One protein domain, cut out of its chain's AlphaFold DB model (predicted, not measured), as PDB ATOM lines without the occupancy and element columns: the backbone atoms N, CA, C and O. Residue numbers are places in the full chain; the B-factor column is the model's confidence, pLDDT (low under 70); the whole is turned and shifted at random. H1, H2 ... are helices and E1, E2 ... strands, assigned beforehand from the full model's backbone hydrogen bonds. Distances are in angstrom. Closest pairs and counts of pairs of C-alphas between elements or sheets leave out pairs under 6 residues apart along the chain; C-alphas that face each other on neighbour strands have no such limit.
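This is residues 22 to 66 of the 83 residues of an uncharacterized protein of Actinomadura decatromicini (UniProt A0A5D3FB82). A two-stranded hairpin, E1 and E2, makes the middle of this small domain, with one short helix on each side of it: H2 packs on both strands, and H1 sits by E2 with its last residue, Ala 28, closest. A long loop, residues 29 to 39, joins H1 to the hairpin. The printed part has 45 residues with two named helices and two named strands in the order H1, E1, E2, H2; the sheet, in the order E1 - E2, is antiparallel, and the class is mixed, helices and strands. It is compact, with a radius of gyration of the C-alphas of 10.3 A, and spans 27 by 21 by 16 A.

Find C-alpha 22 at (159.508, 142.917, 118.621); from there H1 runs through residues 22 to 28, 10.2 A long. Go on to C-alpha 40 at (164.945, 153.149, 114.062), where E1, residues 40 to 46, begins its 19.6 A. E2, residues 49 to 54, covers 14.6 A. H2, residues 57 to 63, covers 10.1 A and ends at C-alpha 63, (176.670, 145.849, 102.745).

Look first at the hairpin of E1 and E2, antiparallel at 150 degrees, where N 42 and O 54 are 2.8 A apart and N 46 and O 49 are 2.9 A apart, within hydrogen-bond range. The closest C-alphas of H1 and E2 are those of Ala 28 and Tyr 53, 5.5 A. For H2 they are Val 60 and Cys 54 of E2, 5.9 A, and Val 60 and Val 44 of E1, 7.3 A. H1 and H2 are apart. Of the O i to N i+4 pairs, 1 of 3 in H1 and 2 of 3 in H2 are within hydrogen-bond range; H1 has 2 of 4 O i to N i+3 pairs within range.

The two C-alphas farthest apart are those of Pro 22 and Asp 65, 29.0 A. The link from H1 to E1 is long, with 11 residues; those from E1 to E2 and from E2 to H2 are tight. The printed part has no cut. Its mean pLDDT is 94.8, and no printed residue is under 70.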
ATOM      1  N   PRO A  22     158.996 143.953 117.722       93.06
ATOM      2  CA  PRO A  22     159.508 142.917 118.621       93.06
ATOM      3  C   PRO A  22     160.086 141.683 117.908       93.06
ATOM      4  O   PRO A  22     161.014 141.059 118.423       93.06
ATOM      5  N   VAL A  23     159.570 141.350 116.719       90.62
ATOM      6  CA  VAL A  23     160.063 140.245 115.881       90.62
ATOM      7  C   VAL A  23     161.428 140.541 115.241       90.62
ATOM      8  O   VAL A  23     162.256 139.637 115.116       90.62
ATOM      9  N   ASP A  24     161.715 141.802 114.923       92.50
ATOM     10  CA  ASP A  24     162.949 142.237 114.259       92.50
ATOM     11  C   ASP A  24     164.119 142.340 115.239       92.50
ATOM     12  O   ASP A  24     165.272 142.068 114.894       92.50
ATOM     13  N   VAL A  25     163.818 142.664 116.502       94.56
ATOM     14  CA  VAL A  25     164.805 142.843 117.578       94.56
ATOM     15  C   VAL A  25     165.715 141.625 117.732       94.56
ATOM     16  O   VAL A  25     166.905 141.781 117.996       94.56
ATOM     17  N   ALA A  26     165.201 140.407 117.543       92.69
ATOM     18  CA  ALA A  26     166.014 139.194 117.626       92.69
ATOM     19  C   ALA A  26     167.125 139.153 116.558       92.69
ATOM     20  O   ALA A  26     168.231 138.682 116.833       92.69
ATOM     21  N   TYR A  27     166.850 139.668 115.357       91.44
ATOM     22  CA  TYR A  27     167.821 139.762 114.270       91.44
ATOM     23  C   TYR A  27     168.770 140.939 114.475       91.44
ATOM     24  O   TYR A  27     169.984 140.746 114.396       91.44
ATOM     25  N   ALA A  28     168.246 142.115 114.833       93.81
ATOM     26  CA  ALA A  28     169.059 143.293 115.133       93.81
ATOM     27  C   ALA A  28     170.059 143.021 116.275       93.81
ATOM     28  O   ALA A  28     171.241 143.351 116.165       93.81
ATOM     29  N   ARG A  29     169.639 142.303 117.328       95.88
ATOM     30  CA  ARG A  29     170.491 141.951 118.481       95.88
ATOM     31  C   ARG A  29     171.670 141.042 118.175       95.88
ATOM     32  O   ARG A  29     172.571 140.945 119.009       95.88
ATOM     33  N   ARG A  30     171.707 140.397 117.004       92.88
ATOM     34  CA  ARG A  30     172.881 139.616 116.585       92.88
ATOM     35  C   ARG A  30     174.118 140.497 116.419       92.88
ATOM     36  O   ARG A  30     175.208 140.047 116.756       92.88
ATOM     37  N   ARG A  31     173.934 141.730 115.939       91.38
ATOM     38  CA  ARG A  31     175.003 142.725 115.758       91.38
ATOM     39  C   ARG A  31     174.930 143.854 116.794       91.38
ATOM     40  O   ARG A  31     175.960 144.292 117.290       91.38
ATOM     41  N   HIS A  32     173.724 144.229 117.219       95.06
ATOM     42  CA  HIS A  32     173.457 145.351 118.123       95.06
ATOM     43  C   HIS A  32     172.785 144.888 119.414       95.06
ATOM     44  O   HIS A  32     171.560 144.915 119.540       95.06
ATOM     45  N   ARG A  33     173.568 144.423 120.393       94.56
ATOM     46  CA  ARG A  33     173.027 143.789 121.616       94.56
ATOM     47  C   ARG A  33     172.044 144.657 122.408       94.56
ATOM     48  O   ARG A  33     171.198 144.122 123.118       94.56
ATOM     49  N   ASP A  34     172.174 145.968 122.298       96.25
ATOM     50  CA  ASP A  34     171.359 146.981 122.958       96.25
ATOM     51  C   ASP A  34     170.076 147.346 122.194       96.25
ATOM     52  O   ASP A  34     169.290 148.118 122.734       96.25
ATOM     53  N   ALA A  35     169.834 146.783 121.002       96.06
ATOM     54  CA  ALA A  35     168.647 147.067 120.192       96.06
ATOM     55  C   ALA A  35     167.332 146.736 120.923       96.06
ATOM     56  O   ALA A  35     167.205 145.708 121.618       96.06
ATOM     57  N   LYS A  36     166.342 147.613 120.747       96.75
ATOM     58  CA  LYS A  36     165.049 147.597 121.441       96.75
ATOM     59  C   LYS A  36     163.904 147.827 120.451       96.75
ATOM     60  O   LYS A  36     164.117 148.439 119.408       96.75
ATOM     61  N   PRO A  37     162.682 147.361 120.772       96.75
ATOM     62  CA  PRO A  37     161.504 147.760 120.013       96.75
ATOM     63  C   PRO A  37     161.366 149.285 120.005       96.75
ATOM     64  O   PRO A  37     161.591 149.915 121.041       96.75
ATOM     65  N   GLY A  38     160.991 149.853 118.863       95.56
ATOM     66  CA  GLY A  38     160.875 151.302 118.690       95.56
ATOM     67  C   GLY A  38     162.159 152.004 118.232       95.56
ATOM     68  O   GLY A  38     162.095 153.159 117.819       95.56
ATOM     69  N   ASP A  39     163.320 151.336 118.265       96.12
ATOM     70  CA  ASP A  39     164.538 151.898 117.675       96.12
ATOM     71  C   ASP A  39     164.397 151.956 116.146       96.12
ATOM     72  O   ASP A  39     163.860 151.034 115.527       96.12
ATOM     73  N   VAL A  40     164.925 153.010 115.525       96.00
ATOM     74  CA  VAL A  40     164.945 153.149 114.062       96.00
ATOM     75  C   VAL A  40     166.255 152.596 113.506       96.00
ATOM     76  O   VAL A  40     167.332 152.968 113.966       96.00
ATOM     77  N   PHE A  41     166.151 151.714 112.516       97.00
ATOM     78  CA  PHE A  41     167.266 151.070 111.821       97.00
ATOM     79  C   PHE A  41     167.080 151.165 110.310       97.00
ATOM     80  O   PHE A  41     165.963 151.296 109.820       97.00
ATOM     81  N   PHE A  42     168.164 151.020 109.557       96.81
ATOM     82  CA  PHE A  42     168.094 150.755 108.128       96.81
ATOM     83  C   PHE A  42     167.985 149.249 107.898       96.81
ATOM     84  O   PHE A  42     168.905 148.487 108.199       96.81
ATOM     85  N   LEU A  43     166.852 148.817 107.357       96.69
ATOM     86  CA  LEU A  43     166.670 147.467 106.852       96.69
ATOM     87  C   LEU A  43     167.257 147.391 105.445       96.69
ATOM     88  O   LEU A  43     166.791 148.068 104.529       96.69
ATOM     89  N   VAL A  44     168.269 146.545 105.275       96.62
ATOM     90  CA  VAL A  44     168.903 146.297 103.981       96.62
ATOM     91  C   VAL A  44     168.472 144.927 103.476       96.62
ATOM     92  O   VAL A  44     168.693 143.903 104.133       96.62
ATOM     93  N   THR A  45     167.878 144.890 102.286       97.06
ATOM     94  CA  THR A  45     167.494 143.650 101.604       97.06
ATOM     95  C   THR A  45     168.067 143.592 100.194       97.06
ATOM     96  O   THR A  45     168.350 144.623  99.590       97.06
ATOM     97  N   ARG A  46     168.233 142.380  99.656       95.81
ATOM     98  CA  ARG A  46     168.589 142.130  98.253       95.81
ATOM     99  C   ARG A  46     167.676 141.064  97.675       95.81
ATOM    100  O   ARG A  46     167.605 139.959  98.213       95.81
ATOM    101  N   HIS A  47     166.945 141.399  96.615       93.50
ATOM    102  CA  HIS A  47     165.886 140.551  96.052       93.50
ATOM    103  C   HIS A  47     164.898 140.047  97.128       93.50
ATOM    104  O   HIS A  47     164.511 138.878  97.140       93.50
ATOM    105  N   GLY A  48     164.551 140.911  98.091       92.12
ATOM    106  CA  GLY A  48     163.654 140.585  99.207       92.12
ATOM    107  C   GLY A  48     164.266 139.719 100.316       92.12
ATOM    108  O   GLY A  48     163.573 139.369 101.267       92.12
ATOM    109  N   ARG A  49     165.556 139.365 100.236       94.81
ATOM    110  CA  ARG A  49     166.267 138.647 101.304       94.81
ATOM    111  C   ARG A  49     166.969 139.630 102.231       94.81
ATOM    112  O   ARG A  49     167.672 140.515 101.751       94.81
ATOM    113  N   LEU A  50     166.814 139.441 103.540       94.56
ATOM    114  CA  LEU A  50     167.494 140.231 104.569       94.56
ATOM    115  C   LEU A  50     169.017 140.110 104.432       94.56
ATOM    116  O   LEU A  50     169.555 139.005 104.519       94.56
ATOM    117  N   LEU A  51     169.693 141.246 104.262       94.56
ATOM    118  CA  LEU A  51     171.146 141.354 104.390       94.56
ATOM    119  C   LEU A  51     171.538 141.799 105.800       94.56
ATOM    120  O   LEU A  51     172.461 141.233 106.381       94.56
ATOM    121  N   GLY A  52     170.811 142.760 106.374       95.00
ATOM    122  CA  GLY A  52     171.093 143.233 107.722       95.00
ATOM    123  C   GLY A  52     170.149 144.321 108.217       95.00
ATOM    124  O   GLY A  52     169.424 144.945 107.443       95.00
ATOM    125  N   TYR A  53     170.196 144.518 109.533       97.06
ATOM    126  CA  TYR A  53     169.708 145.710 110.214       97.06
ATOM    127  C   TYR A  53     170.934 146.552 110.560       97.06
ATOM    128  O   TYR A  53     171.772 146.084 111.330       97.06
ATOM    129  N   CYS A  54     171.031 147.746 109.987       96.75
ATOM    130  CA  CYS A  54     172.149 148.672 110.155       96.75
ATOM    131  C   CYS A  54     171.704 149.866 111.002       96.75
ATOM    132  O   CYS A  54     170.632 150.429 110.762       96.75
ATOM    133  N   ARG A  55     172.495 150.249 112.004       95.25
ATOM    134  CA  ARG A  55     172.169 151.370 112.900       95.25
ATOM    135  C   ARG A  55     172.421 152.727 112.247       95.25
ATOM    136  O   ARG A  55     171.734 153.697 112.555       95.25
ATOM    137  N   ASP A  56     173.393 152.785 111.353       94.50
ATOM    138  CA  ASP A  56     173.837 154.003 110.692       94.50
ATOM    139  C   ASP A  56     174.231 153.730 109.234       94.50
ATOM    140  O   ASP A  56     174.181 152.603 108.735       94.50
ATOM    141  N   ILE A  57     174.578 154.806 108.532       92.50
ATOM    142  CA  ILE A  57     174.937 154.779 107.115       92.50
ATOM    143  C   ILE A  57     176.285 154.091 106.856       92.50
ATOM    144  O   ILE A  57     176.496 153.564 105.763       92.50
ATOM    145  N   GLU A  58     177.186 154.070 107.841       95.50
ATOM    146  CA  GLU A  58     178.503 153.439 107.724       95.50
ATOM    147  C   GLU A  58     178.327 151.922 107.639       95.50
ATOM    148  O   GLU A  58     178.892 151.275 106.760       95.50
ATOM    149  N   GLU A  59     177.433 151.364 108.454       95.94
ATOM    150  CA  GLU A  59     177.070 149.951 108.374       95.94
ATOM    151  C   GLU A  59     176.311 149.585 107.096       95.94
ATOM    152  O   GLU A  59     176.461 148.471 106.592       95.94
ATOM    153  N   VAL A  60     175.510 150.497 106.536       95.12
ATOM    154  CA  VAL A  60     174.886 150.267 105.221       95.12
ATOM    155  C   VAL A  60     175.967 150.184 104.136       95.12
ATOM    156  O   VAL A  60     175.887 149.313 103.268       95.12
ATOM    157  N   ALA A  61     177.007 151.022 104.211       96.00
ATOM    158  CA  ALA A  61     178.132 151.005 103.275       96.00
ATOM    159  C   ALA A  61     178.967 149.712 103.341       96.00
ATOM    160  O   ALA A  61     179.608 149.347 102.356       96.00
ATOM    161  N   GLU A  62     178.945 148.990 104.467       95.25
ATOM    162  CA  GLU A  62     179.559 147.657 104.562       95.25
ATOM    163  C   GLU A  62     178.817 146.604 103.721       95.25
ATOM    164  O   GLU A  62     179.410 145.597 103.329       95.25
ATOM    165  N   LEU A  63     177.521 146.808 103.455       93.88
ATOM    166  CA  LEU A  63     176.670 145.849 102.745       93.88
ATOM    167  C   LEU A  63     176.460 146.206 101.271       93.88
ATOM    168  O   LEU A  63     176.283 145.301 100.450       93.88
ATOM    169  N   VAL A  64     176.424 147.499 100.932       93.88
ATOM    170  CA  VAL A  64     176.068 147.992  99.592       93.88
ATOM    171  C   VAL A  64     176.865 149.245  99.212       93.88
ATOM    172  O   VAL A  64     177.275 150.019 100.072       93.88
ATOM    173  N   ASP A  65     177.046 149.494  97.911       94.38
ATOM    174  CA  ASP A  65     177.635 150.753  97.431       94.38
ATOM    175  C   ASP A  65     176.583 151.870  97.449       94.38
ATOM    176  O   ASP A  65     175.681 151.913  96.609       94.38
ATOM    177  N   LEU A  66     176.719 152.792  98.406       93.25
ATOM    178  CA  LEU A  66     175.794 153.910  98.609       93.25
ATOM    179  C   LEU A  66     175.630 154.802  97.374       93.25
ATOM    180  O   LEU A  66     174.580 155.410  97.199       93.25
TER     181      LEU A  66